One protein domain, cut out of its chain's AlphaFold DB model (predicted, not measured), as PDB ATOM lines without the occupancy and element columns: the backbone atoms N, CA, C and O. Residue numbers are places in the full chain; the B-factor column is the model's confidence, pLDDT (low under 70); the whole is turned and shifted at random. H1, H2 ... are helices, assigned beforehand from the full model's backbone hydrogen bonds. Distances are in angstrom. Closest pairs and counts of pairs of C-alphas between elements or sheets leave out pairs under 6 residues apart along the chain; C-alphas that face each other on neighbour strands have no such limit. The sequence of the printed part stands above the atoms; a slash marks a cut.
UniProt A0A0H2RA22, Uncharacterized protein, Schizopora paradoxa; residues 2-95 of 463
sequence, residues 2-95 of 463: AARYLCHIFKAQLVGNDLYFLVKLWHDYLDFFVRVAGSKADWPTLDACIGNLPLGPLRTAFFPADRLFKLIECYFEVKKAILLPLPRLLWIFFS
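What this domain is: This is residues 2 to 95 of the 463 residues of an uncharacterized protein of Schizopora paradoxa (UniProt A0A0H2RA22). Two layers of helices lie one over the other, with few contacts between them: long H2 with H5 beside it and short H4 near one end of H5 make one layer, and the row H1, H3, H6 makes the other, with H3 in its middle. H2 runs along much of the longest axis. The printed part has 94 residues with six named helices, H1 to H6 in order, and no named strand; the class is all helix. It is compact, with a radius of gyration of the C-alphas of 12.9 A, and spans 41 by 29 by 20 A.

How they stand to each other: Begin at H1, residues 2 to 10; it is close to but not clearly touching H2, residues 16 to 36, with closest C-alphas Ala 3 and Tyr 29 at 7.7 A. H1 touches H3, residues 43 to 51, at a shallow tilt of 16 degrees, the same way; their closest C-alphas, Cys 7 and Cys 49, are 4.6 A apart. Residues 23 to 27 of H2 touch H4, residues 59 to 62, closest at C-alphas Val 23 and Phe 62, 5.6 A. Residues 27 to 34 of H2 touch H5, residues 65 to 79, closest at C-alphas Val 34 and Leu 71, 5.9 A; the tilt of 34 degrees, the same way, is shallow, only just short of steep. H3 touches H6, residues 88 to 94, at a steep tilt of 55 degrees, closest at C-alphas Asp 47 and Arg 88, 6.0 A. H5 and H6 are near each other, while H1 and H5 are apart. Each O i to N i+4 pair in H1, H2, H3, H5 and H6 is within hydrogen-bond range; H4 is too short for one.

Where its parts are: Find C-alpha 2 at (25.592, 28.960, -5.161), where H1 begins. H2 runs 30.6 A from C-alpha 16 at (43.868, 33.507, 6.724), and H5 runs 20.7 A. H6 ends at C-alpha 94, (39.129, 5.653, 2.891).

The domain as a whole: The C-alphas of Gly 16 and Ala 81, the two farthest apart, are 40.8 A apart. The printed part has no cut and no long link. Look for pLDDT under 70 at 21 residues, among them 79 to 87 and 91 to 95.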
ATOM      1  N   ALA A   2      24.560  28.686  -6.181       68.12
ATOM      2  CA  ALA A   2      25.592  28.960  -5.161       68.12
ATOM      3  C   ALA A   2      26.697  27.882  -5.043       68.12
ATOM      4  O   ALA A   2      27.877  28.211  -5.035       68.12
ATOM      5  N   ALA A   3      26.341  26.592  -5.074       75.81
ATOM      6  CA  ALA A   3      27.311  25.493  -4.976       75.81
ATOM      7  C   ALA A   3      28.333  25.442  -6.132       75.81
ATOM      8  O   ALA A   3      29.476  25.038  -5.943       75.81
ATOM      9  N   ARG A   4      27.963  25.913  -7.333       83.44
ATOM     10  CA  ARG A   4      28.904  25.994  -8.462       83.44
ATOM     11  C   ARG A   4      29.963  27.073  -8.227       83.44
ATOM     12  O   ARG A   4      31.111  26.871  -8.602       83.44
ATOM     13  N   TYR A   5      29.603  28.170  -7.556       86.44
ATOM     14  CA  TYR A   5      30.560  29.206  -7.160       86.44
ATOM     15  C   TYR A   5      31.535  28.704  -6.091       86.44
ATOM     16  O   TYR A   5      32.721  28.999  -6.195       86.44
ATOM     17  N   LEU A   6      31.088  27.873  -5.138       87.56
ATOM     18  CA  LEU A   6      31.985  27.235  -4.161       87.56
ATOM     19  C   LEU A   6      33.108  26.443  -4.842       87.56
ATOM     20  O   LEU A   6      34.270  26.591  -4.477       87.56
ATOM     21  N   CYS A   7      32.788  25.678  -5.890       86.69
ATOM     22  CA  CYS A   7      33.784  24.942  -6.674       86.69
ATOM     23  C   CYS A   7      34.864  25.860  -7.284       86.69
ATOM     24  O   CYS A   7      36.038  25.496  -7.324       86.69
ATOM     25  N   HIS A   8      34.491  27.064  -7.730       87.94
ATOM     26  CA  HIS A   8      35.452  28.057  -8.220       87.94
ATOM     27  C   HIS A   8      36.271  28.682  -7.089       87.94
ATOM     28  O   HIS A   8      37.477  28.856  -7.249       87.94
ATOM     29  N   ILE A   9      35.647  28.968  -5.945       87.69
ATOM     30  CA  ILE A   9      36.323  29.557  -4.783       87.69
ATOM     31  C   ILE A   9      37.372  28.594  -4.209       87.69
ATOM     32  O   ILE A   9      38.472  29.025  -3.877       87.69
ATOM     33  N   PHE A  10      37.104  27.284  -4.184       86.19
ATOM     34  CA  PHE A  10      38.094  26.289  -3.750       86.19
ATOM     35  C   PHE A  10      39.379  26.291  -4.588       86.19
ATOM     36  O   PHE A  10      40.452  25.984  -4.075       86.19
ATOM     37  N   LYS A  11      39.305  26.707  -5.857       85.25
ATOM     38  CA  LYS A  11      40.482  26.829  -6.730       85.25
ATOM     39  C   LYS A  11      41.316  28.081  -6.455       85.25
ATOM     40  O   LYS A  11      42.439  28.157  -6.940       85.25
ATOM     41  N   ALA A  12      40.793  29.045  -5.697       84.25
ATOM     42  CA  ALA A  12      41.456  30.319  -5.433       84.25
ATOM     43  C   ALA A  12      42.546  30.245  -4.344       84.25
ATOM     44  O   ALA A  12      43.208  31.248  -4.113       84.25
ATOM     45  N   GLN A  13      42.741  29.086  -3.693       78.50
ATOM     46  CA  GLN A  13      43.782  28.859  -2.672       78.50
ATOM     47  C   GLN A  13      43.829  29.957  -1.589       78.50
ATOM     48  O   GLN A  13      44.880  30.519  -1.291       78.50
ATOM     49  N   LEU A  14      42.665  30.279  -1.014       81.25
ATOM     50  CA  LEU A  14      42.524  31.321   0.008       81.25
ATOM     51  C   LEU A  14      43.343  31.013   1.274       81.25
ATOM     52  O   LEU A  14      43.549  29.850   1.625       81.25
ATOM     53  N   VAL A  15      43.749  32.064   1.993       80.75
ATOM     54  CA  VAL A  15      44.520  31.991   3.247       80.75
ATOM     55  C   VAL A  15      43.896  32.873   4.336       80.75
ATOM     56  O   VAL A  15      43.066  33.734   4.051       80.75
ATOM     57  N   GLY A  16      44.283  32.661   5.597       76.88
ATOM     58  CA  GLY A  16      43.868  33.507   6.724       76.88
ATOM     59  C   GLY A  16      42.348  33.559   6.940       76.88
ATOM     60  O   GLY A  16      41.667  32.533   6.914       76.88
ATOM     61  N   ASN A  17      41.815  34.765   7.155       68.62
ATOM     62  CA  ASN A  17      40.391  34.984   7.441       68.62
ATOM     63  C   ASN A  17      39.471  34.548   6.292       68.62
ATOM     64  O   ASN A  17      38.371  34.055   6.546       68.62
ATOM     65  N   ASP A  18      39.926  34.664   5.045       72.81
ATOM     66  CA  ASP A  18      39.147  34.260   3.873       72.81
ATOM     67  C   ASP A  18      38.991  32.736   3.809       72.81
ATOM     68  O   ASP A  18      37.916  32.220   3.496       72.81
ATOM     69  N   LEU A  19      40.043  31.999   4.185       79.56
ATOM     70  CA  LEU A  19      39.985  30.545   4.332       79.56
ATOM     71  C   LEU A  19      39.038  30.139   5.466       79.56
ATOM     72  O   LEU A  19      38.228  29.231   5.293       79.56
ATOM     73  N   TYR A  20      39.101  30.826   6.609       76.00
ATOM     74  CA  TYR A  20      38.199  30.573   7.735       76.00
ATOM     75  C   TYR A  20      36.728  30.807   7.363       76.00
ATOM     76  O   TYR A  20      35.863  29.981   7.664       76.00
ATOM     77  N   PHE A  21      36.444  31.903   6.657       83.00
ATOM     78  CA  PHE A  21      35.108  32.183   6.140       83.00
ATOM     79  C   PHE A  21      34.647  31.102   5.153       83.00
ATOM     80  O   PHE A  21      33.516  30.624   5.254       83.00
ATOM     81  N   LEU A  22      35.527  30.654   4.253       89.50
ATOM     82  CA  LEU A  22      35.230  29.563   3.325       89.50
ATOM     83  C   LEU A  22      34.924  28.245   4.049       89.50
ATOM     84  O   LEU A  22      33.999  27.545   3.647       89.50
ATOM     85  N   VAL A  23      35.656  27.909   5.117       86.06
ATOM     86  CA  VAL A  23      35.388  26.717   5.942       86.06
ATOM     87  C   VAL A  23      33.989  26.786   6.556       86.06
ATOM     88  O   VAL A  23      33.236  25.819   6.450       86.06
ATOM     89  N   LYS A  24      33.598  27.933   7.127       88.56
ATOM     90  CA  LYS A  24      32.239  28.128   7.664       88.56
ATOM     91  C   LYS A  24      31.166  28.002   6.588       88.56
ATOM     92  O   LYS A  24      30.213  27.248   6.753       88.56
ATOM     93  N   LEU A  25      31.353  28.687   5.460       91.31
ATOM     94  CA  LEU A  25      30.415  28.637   4.341       91.31
ATOM     95  C   LEU A  25      30.266  27.211   3.792       91.31
ATOM     96  O   LEU A  25      29.175  26.788   3.408       91.31
ATOM     97  N   TRP A  26      31.364  26.458   3.766       93.00
ATOM     98  CA  TRP A  26      31.368  25.052   3.396       93.00
ATOM     99  C   TRP A  26      30.592  24.185   4.392       93.00
ATOM    100  O   TRP A  26      29.795  23.352   3.965       93.00
ATOM    101  N   HIS A  27      30.771  24.392   5.698       92.56
ATOM    102  CA  HIS A  27      29.995  23.695   6.729       92.56
ATOM    103  C   HIS A  27      28.496  23.950   6.577       92.56
ATOM    104  O   HIS A  27      27.726  22.992   6.538       92.56
ATOM    105  N   ASP A  28      28.096  25.209   6.388       91.19
ATOM    106  CA  ASP A  28      26.696  25.581   6.165       91.19
ATOM    107  C   ASP A  28      26.133  24.939   4.890       91.19
ATOM    108  O   ASP A  28      24.990  24.469   4.865       91.19
ATOM    109  N   TYR A  29      26.947  24.879   3.830       92.25
ATOM    110  CA  TYR A  29      26.592  24.195   2.593       92.25
ATOM    111  C   TYR A  29      26.406  22.690   2.799       92.25
ATOM    112  O   TYR A  29      25.417  22.151   2.309       92.25
ATOM    113  N   LEU A  30      27.299  22.013   3.527       91.00
ATOM    114  CA  LEU A  30      27.157  20.590   3.843       91.00
ATOM    115  C   LEU A  30      25.899  20.323   4.675       91.00
ATOM    116  O   LEU A  30      25.127  19.420   4.349       91.00
ATOM    117  N   ASP A  31      25.653  21.142   5.697       90.94
ATOM    118  CA  ASP A  31      24.477  21.026   6.556       90.94
ATOM    119  C   ASP A  31      23.185  21.282   5.757       90.94
ATOM    120  O   ASP A  31      22.164  20.620   5.958       90.94
ATOM    121  N   PHE A  32      23.194  22.231   4.815       90.88
ATOM    122  CA  PHE A  32      22.100  22.417   3.858       90.88
ATOM    123  C   PHE A  32      21.947  21.223   2.912       90.88
ATOM    124  O   PHE A  32      20.832  20.738   2.739       90.88
ATOM    125  N   PHE A  33      23.046  20.734   2.332       90.75
ATOM    126  CA  PHE A  33      23.052  19.622   1.389       90.75
ATOM    127  C   PHE A  33      22.412  18.384   2.016       90.75
ATOM    128  O   PHE A  33      21.436  17.881   1.470       90.75
ATOM    129  N   VAL A  34      22.876  17.964   3.197       88.88
ATOM    130  CA  VAL A  34      22.335  16.805   3.929       88.88
ATOM    131  C   VAL A  34      20.827  16.936   4.165       88.88
ATOM    132  O   VAL A  34      20.092  15.969   3.983       88.88
ATOM    133  N   ARG A  35      20.332  18.140   4.490       88.94
ATOM    134  CA  ARG A  35      18.892  18.396   4.696       88.94
ATOM    135  C   ARG A  35      18.048  18.226   3.430       88.94
ATOM    136  O   ARG A  35      16.869  17.899   3.537       88.94
ATOM    137  N   VAL A  36      18.610  18.472   2.246       87.62
ATOM    138  CA  VAL A  36      17.869  18.458   0.965       87.62
ATOM    139  C   VAL A  36      18.210  17.270   0.066       87.62
ATOM    140  O   VAL A  36      17.655  17.146  -1.028       87.62
ATOM    141  N   ALA A  37      19.115  16.401   0.509       79.00
ATOM    142  CA  ALA A  37      19.806  15.439  -0.332       79.00
ATOM    143  C   ALA A  37      18.979  14.254  -0.849       79.00
ATOM    144  O   ALA A  37      19.534  13.400  -1.525       79.00
ATOM    145  N   GLY A  38      17.667  14.217  -0.608       73.44
ATOM    146  CA  GLY A  38      16.756  13.299  -1.295       73.44
ATOM    147  C   GLY A  38      16.720  13.532  -2.818       73.44
ATOM    148  O   GLY A  38      17.733  13.653  -3.499       73.44
ATOM    149  N   SER A  39      15.535  13.651  -3.410       66.06
ATOM    150  CA  SER A  39      15.391  13.726  -4.877       66.06
ATOM    151  C   SER A  39      15.979  14.980  -5.556       66.06
ATOM    152  O   SER A  39      15.932  15.082  -6.780       66.06
ATOM    153  N   LYS A  40      16.510  15.948  -4.797       75.56
ATOM    154  CA  LYS A  40      16.967  17.258  -5.299       75.56
ATOM    155  C   LYS A  40      18.466  17.521  -5.107       75.56
ATOM    156  O   LYS A  40      18.914  18.628  -5.407       75.56
ATOM    157  N   ALA A  41      19.237  16.553  -4.609       81.56
ATOM    158  CA  ALA A  41      20.668  16.747  -4.387       81.56
ATOM    159  C   ALA A  41      21.454  16.809  -5.705       81.56
ATOM    160  O   ALA A  41      21.390  15.899  -6.530       81.56
ATOM    161  N   ASP A  42      22.274  17.848  -5.859       85.88
ATOM    162  CA  ASP A  42      23.259  17.952  -6.937       85.88
ATOM    163  C   ASP A  42      24.586  17.311  -6.493       85.88
ATOM    164  O   ASP A  42      25.569  17.994  -6.186       85.88
ATOM    165  N   TRP A  43      24.585  15.975  -6.403       84.94
ATOM    166  CA  TRP A  43      25.767  15.175  -6.058       84.94
ATOM    167  C   TRP A  43      26.991  15.484  -6.935       84.94
ATOM    168  O   TRP A  43      28.072  15.627  -6.368       84.94
ATOM    169  N   PRO A  44      26.872  15.654  -8.271       87.12
ATOM    170  CA  PRO A  44      28.012  16.026  -9.109       87.12
ATOM    171  C   PRO A  44      28.674  17.346  -8.695       87.12
ATOM    172  O   PRO A  44      29.901  17.435  -8.669       87.12
ATOM    173  N   THR A  45      27.890  18.371  -8.340       88.25
ATOM    174  CA  THR A  45      28.459  19.648  -7.879       88.25
ATOM    175  C   THR A  45      29.143  19.505  -6.518       88.25
ATOM    176  O   THR A  45      30.223  20.065  -6.321       88.25
ATOM    177  N   LEU A  46      28.556  18.743  -5.586       89.38
ATOM    178  CA  LEU A  46      29.201  18.434  -4.307       89.38
ATOM    179  C   LEU A  46      30.527  17.687  -4.524       89.38
ATOM    180  O   LEU A  46      31.548  18.090  -3.971       89.38
ATOM    181  N   ASP A  47      30.527  16.649  -5.360       86.56
ATOM    182  CA  ASP A  47      31.713  15.851  -5.679       86.56
ATOM    183  C   ASP A  47      32.829  16.696  -6.309       86.56
ATOM    184  O   ASP A  47      34.003  16.584  -5.946       86.56
ATOM    185  N   ALA A  48      32.455  17.625  -7.193       87.62
ATOM    186  CA  ALA A  48      33.381  18.589  -7.766       87.62
ATOM    187  C   ALA A  48      33.980  19.517  -6.697       87.62
ATOM    188  O   ALA A  48      35.183  19.773  -6.733       87.62
ATOM    189  N   CYS A  49      33.191  20.004  -5.734       89.25
ATOM    190  CA  CYS A  49      33.719  20.814  -4.630       89.25
ATOM    191  C   CYS A  49      34.716  20.011  -3.785       89.25
ATOM    192  O   CYS A  49      35.823  20.476  -3.534       89.25
ATOM    193  N   ILE A  50      34.352  18.776  -3.434       87.12
ATOM    194  CA  ILE A  50      35.186  17.853  -2.656       87.12
ATOM    195  C   ILE A  50      36.521  17.590  -3.355       87.12
ATOM    196  O   ILE A  50      37.577  17.647  -2.729       87.12
ATOM    197  N   GLY A  51      36.487  17.358  -4.669       83.44
ATOM    198  CA  GLY A  51      37.687  17.153  -5.476       83.44
ATOM    199  C   GLY A  51      38.616  18.369  -5.567       83.44
ATOM    200  O   GLY A  51      39.771  18.190  -5.942       83.44
ATOM    201  N   ASN A  52      38.138  19.574  -5.240       86.88
ATOM    202  CA  ASN A  52      38.933  20.807  -5.231       86.88
ATOM    203  C   ASN A  52      39.324  21.263  -3.816       86.88
ATOM    204  O   ASN A  52      39.948  22.312  -3.679       86.88
ATOM    205  N   LEU A  53      38.976  20.511  -2.766       84.12
ATOM    206  CA  LEU A  53      39.376  20.869  -1.407       84.12
ATOM    207  C   LEU A  53      40.900  20.898  -1.264       84.12
ATOM    208  O   LEU A  53      41.577  20.035  -1.846       84.12
ATOM    209  N   PRO A  54      41.432  21.801  -0.418       77.75
ATOM    210  CA  PRO A  54      42.846  21.811  -0.084       77.75
ATOM    211  C   PRO A  54      43.336  20.402   0.266       77.75
ATOM    212  O   PRO A  54      42.679  19.641   0.987       77.75
ATOM    213  N   LEU A  55      44.471  20.025  -0.320       69.75
ATOM    214  CA  LEU A  55      45.289  18.931   0.197       69.75
ATOM    215  C   LEU A  55      45.906  19.415   1.512       69.75
ATOM    216  O   LEU A  55      46.005  20.625   1.726       69.75
ATOM    217  N   GLY A  56      46.317  18.507   2.385       65.38
ATOM    218  CA  GLY A  56      46.912  18.929   3.644       65.38
ATOM    219  C   GLY A  56      46.067  18.602   4.879       65.38
ATOM    220  O   GLY A  56      44.888  18.238   4.758       65.38
ATOM    221  N   PRO A  57      46.590  18.937   6.073       61.66
ATOM    222  CA  PRO A  57      45.864  18.868   7.338       61.66
ATOM    223  C   PRO A  57      44.610  19.748   7.331       61.66
ATOM    224  O   PRO A  57      43.604  19.408   7.955       61.66
ATOM    225  N   LEU A  58      44.637  20.847   6.560       70.19
ATOM    226  CA  LEU A  58      43.518  21.774   6.362       70.19
ATOM    227  C   LEU A  58      42.245  21.088   5.863       70.19
ATOM    228  O   LEU A  58      41.147  21.568   6.133       70.19
ATOM    229  N   ARG A  59      42.359  19.949   5.175       74.75
ATOM    230  CA  ARG A  59      41.208  19.182   4.695       74.75
ATOM    231  C   ARG A  59      40.267  18.755   5.824       74.75
ATOM    232  O   ARG A  59      39.054  18.749   5.627       74.75
ATOM    233  N   THR A  60      40.797  18.455   7.011       69.25
ATOM    234  CA  THR A  60      39.966  18.124   8.186       69.25
ATOM    235  C   THR A  60      39.141  19.291   8.691       69.25
ATOM    236  O   THR A  60      38.034  19.072   9.173       69.25
ATOM    237  N   ALA A  61      39.608  20.528   8.514       76.94
ATOM    238  CA  ALA A  61      38.812  21.693   8.871       76.94
ATOM    239  C   ALA A  61      37.548  21.779   7.999       76.94
ATOM    240  O   ALA A  61      36.500  22.186   8.485       76.94
ATOM    241  N   PHE A  62      37.608  21.332   6.738       83.75
ATOM    242  CA  PHE A  62      36.449  21.266   5.840       83.75
ATOM    243  C   PHE A  62      35.512  20.093   6.143       83.75
ATOM    244  O   PHE A  62      34.311  20.187   5.906       83.75
ATOM    245  N   PHE A  63      36.031  19.005   6.703       80.31
ATOM    246  CA  PHE A  63      35.238  17.842   7.088       80.31
ATOM    247  C   PHE A  63      35.450  17.471   8.554       80.31
ATOM    248  O   PHE A  63      36.115  16.475   8.851       80.31
ATOM    249  N   PRO A  64      34.836  18.229   9.481       76.00
ATOM    250  CA  PRO A  64      34.628  17.752  10.835       76.00
ATOM    251  C   PRO A  64      33.962  16.374  10.796       76.00
ATOM    252  O   PRO A  64      33.089  16.115   9.959       76.00
ATOM    253  N   ALA A  65      34.397  15.477  11.676       70.94
ATOM    254  CA  ALA A  65      33.991  14.078  11.626       70.94
ATOM    255  C   ALA A  65      32.464  13.891  11.739       70.94
ATOM    256  O   ALA A  65      31.902  13.034  11.063       70.94
ATOM    257  N   ASP A  66      31.770  14.740  12.499       71.31
ATOM    258  CA  ASP A  66      30.308  14.736  12.608       71.31
ATOM    259  C   ASP A  66      29.601  15.081  11.285       71.31
ATOM    260  O   ASP A  66      28.596  14.460  10.936       71.31
ATOM    261  N   ARG A  67      30.125  16.049  10.526       81.88
ATOM    262  CA  ARG A  67      29.565  16.452   9.229       81.88
ATOM    263  C   ARG A  67      29.874  15.451   8.131       81.88
ATOM    264  O   ARG A  67      28.997  15.146   7.326       81.88
ATOM    265  N   LEU A  68      31.098  14.925   8.108       78.31
ATOM    266  CA  LEU A  68      31.479  13.851   7.191       78.31
ATOM    267  C   LEU A  68      30.572  12.631   7.389       78.31
ATOM    268  O   LEU A  68      30.066  12.080   6.415       78.31
ATOM    269  N   PHE A  69      30.292  12.279   8.641       73.75
ATOM    270  CA  PHE A  69      29.397  11.186   8.991       73.75
ATOM    271  C   PHE A  69      27.969  11.409   8.482       73.75
ATOM    272  O   PHE A  69      27.467  10.591   7.715       73.75
ATOM    273  N   LYS A  70      27.357  12.556   8.807       79.56
ATOM    274  CA  LYS A  70      26.017  12.915   8.307       79.56
ATOM    275  C   LYS A  70      25.941  12.878   6.783       79.56
ATOM    276  O   LYS A  70      24.935  12.461   6.218       79.56
ATOM    277  N   LEU A  71      27.003  13.323   6.108       83.06
ATOM    278  CA  LEU A  71      27.078  13.298   4.653       83.06
ATOM    279  C   LEU A  71      27.160  11.870   4.099       83.06
ATOM    280  O   LEU A  71      26.538  11.573   3.081       83.06
ATOM    281  N   ILE A  72      27.907  10.990   4.766       76.75
ATOM    282  CA  ILE A  72      28.002   9.576   4.406       76.75
ATOM    283  C   ILE A  72      26.655   8.878   4.633       76.75
ATOM    284  O   ILE A  72      26.149   8.278   3.692       76.75
ATOM    285  N   GLU A  73      26.028   8.997   5.807       75.38
ATOM    286  CA  GLU A  73      24.685   8.439   6.066       75.38
ATOM    287  C   GLU A  73      23.681   8.880   4.998       75.38
ATOM    288  O   GLU A  73      23.016   8.066   4.355       75.38
ATOM    289  N   CYS A  74      23.653  10.187   4.747       81.31
ATOM    290  CA  CYS A  74      22.842  10.805   3.718       81.31
ATOM    291  C   CYS A  74      23.078  10.183   2.333       81.31
ATOM    292  O   CYS A  74      22.122   9.853   1.631       81.31
ATOM    293  N   TYR A  75      24.337   9.967   1.945       77.81
ATOM    294  CA  TYR A  75      24.669   9.295   0.691       77.81
ATOM    295  C   TYR A  75      24.089   7.877   0.620       77.81
ATOM    296  O   TYR A  75      23.573   7.485  -0.426       77.81
ATOM    297  N   PHE A  76      24.129   7.106   1.707       73.44
ATOM    298  CA  PHE A  76      23.612   5.735   1.712       73.44
ATOM    299  C   PHE A  76      22.101   5.644   1.648       73.44
ATOM    300  O   PHE A  76      21.580   4.805   0.911       73.44
ATOM    301  N   GLU A  77      21.405   6.521   2.363       75.25
ATOM    302  CA  GLU A  77      19.951   6.613   2.280       75.25
ATOM    303  C   GLU A  77      19.502   6.935   0.850       75.25
ATOM    304  O   GLU A  77      18.564   6.329   0.331       75.25
ATOM    305  N   VAL A  78      20.243   7.794   0.149       75.31
ATOM    306  CA  VAL A  78      19.974   8.113  -1.259       75.31
ATOM    307  C   VAL A  78      20.387   6.975  -2.194       75.31
ATOM    308  O   VAL A  78      19.670   6.671  -3.148       75.31
ATOM    309  N   LYS A  79      21.513   6.300  -1.932       68.44
ATOM    310  CA  LYS A  79      22.016   5.194  -2.762       68.44
ATOM    311  C   LYS A  79      21.096   3.970  -2.725       68.44
ATOM    312  O   LYS A  79      20.953   3.294  -3.741       68.44
ATOM    313  N   LYS A  80      20.419   3.706  -1.598       62.03
ATOM    314  CA  LYS A  80      19.342   2.696  -1.534       62.03
ATOM    315  C   LYS A  80      18.249   2.957  -2.585       62.03
ATOM    316  O   LYS A  80      17.607   2.008  -3.024       62.03
ATOM    317  N   ALA A  81      18.071   4.209  -3.019       55.94
ATOM    318  CA  ALA A  81      17.097   4.608  -4.032       55.94
ATOM    319  C   ALA A  81      17.682   4.787  -5.452       55.94
ATOM    320  O   ALA A  81      16.926   4.719  -6.420       55.94
ATOM    321  N   ILE A  82      18.992   5.041  -5.607       56.69
ATOM    322  CA  ILE A  82      19.629   5.394  -6.893       56.69
ATOM    323  C   ILE A  82      21.052   4.805  -6.975       56.69
ATOM    324  O   ILE A  82      21.865   5.000  -6.076       56.69
ATOM    325  N   LEU A  83      21.400   4.142  -8.089       58.03
ATOM    326  CA  LEU A  83      22.758   3.652  -8.393       58.03
ATOM    327  C   LEU A  83      23.736   4.813  -8.680       58.03
ATOM    328  O   LEU A  83      24.161   5.024  -9.814       58.03
ATOM    329  N   LEU A  84      24.078   5.595  -7.657       62.50
ATOM    330  CA  LEU A  84      25.057   6.676  -7.764       62.50
ATOM    331  C   LEU A  84      26.497   6.124  -7.760       62.50
ATOM    332  O   LEU A  84      26.793   5.185  -7.009       62.50
ATOM    333  N   PRO A  85      27.408   6.696  -8.576       64.19
ATOM    334  CA  PRO A  85      28.836   6.415  -8.475       64.19
ATOM    335  C   PRO A  85      29.368   6.888  -7.121       64.19
ATOM    336  O   PRO A  85      28.856   7.847  -6.545       64.19
ATOM    337  N   LEU A  86      30.411   6.218  -6.626       61.50
ATOM    338  CA  LEU A  86      31.031   6.567  -5.352       61.50
ATOM    339  C   LEU A  86      31.529   8.023  -5.360       61.50
ATOM    340  O   LEU A  86      32.336   8.366  -6.226       61.50
ATOM    341  N   PRO A  87      31.128   8.860  -4.389       66.88
ATOM    342  CA  PRO A  87      31.699  10.184  -4.234       66.88
ATOM    343  C   PRO A  87      33.207  10.098  -3.978       66.88
ATOM    344  O   PRO A  87      33.663   9.298  -3.155       66.88
ATOM    345  N   ARG A  88      33.978  10.996  -4.598       72.62
ATOM    346  CA  ARG A  88      35.400  11.271  -4.319       72.62
ATOM    347  C   ARG A  88      35.668  11.490  -2.840       72.62
ATOM    348  O   ARG A  88      36.786  11.260  -2.396       72.62
ATOM    349  N   LEU A  89      34.651  11.896  -2.082       73.38
ATOM    350  CA  LEU A  89      34.677  11.943  -0.625       73.38
ATOM    351  C   LEU A  89      35.275  10.675  -0.023       73.38
ATOM    352  O   LEU A  89      36.188  10.727   0.790       73.38
ATOM    353  N   LEU A  90      34.776   9.526  -0.458       70.50
ATOM    354  CA  LEU A  90      35.151   8.252   0.126       70.50
ATOM    355  C   LEU A  90      36.552   7.849  -0.317       70.50
ATOM    356  O   LEU A  90      37.315   7.296   0.465       70.50
ATOM    357  N   TRP A  91      36.924   8.221  -1.541       69.69
ATOM    358  CA  TRP A  91      38.291   8.074  -2.021       69.69
ATOM    359  C   TRP A  91      39.271   8.907  -1.211       69.69
ATOM    360  O   TRP A  91      40.347   8.441  -0.884       69.69
ATOM    361  N   ILE A  92      38.891  10.118  -0.833       69.38
ATOM    362  CA  ILE A  92      39.750  11.012  -0.067       69.38
ATOM    363  C   ILE A  92      39.999  10.503   1.358       69.38
ATOM    364  O   ILE A  92      41.092  10.718   1.878       69.38
ATOM    365  N   PHE A  93      39.007   9.868   1.987       66.38
ATOM    366  CA  PHE A  93      39.084   9.483   3.401       66.38
ATOM    367  C   PHE A  93      39.360   7.997   3.644       66.38
ATOM    368  O   PHE A  93      39.860   7.667   4.710       66.38
ATOM    369  N   PHE A  94      39.061   7.109   2.693       67.38
ATOM    370  CA  PHE A  94      39.129   5.653   2.891       67.38
ATOM    371  C   PHE A  94      40.009   4.931   1.856       67.38
ATOM    372  O   PHE A  94      40.016   3.694   1.812       67.38
ATOM    373  N   SER A  95      40.752   5.664   1.014       64.50
ATOM    374  CA  SER A  95      41.678   5.052   0.059       64.50
ATOM    375  C   SER A  95      42.822   4.314   0.753       64.50
ATOM    376  O   SER A  95      43.356   4.754   1.770       64.50
TER     377      SER A  95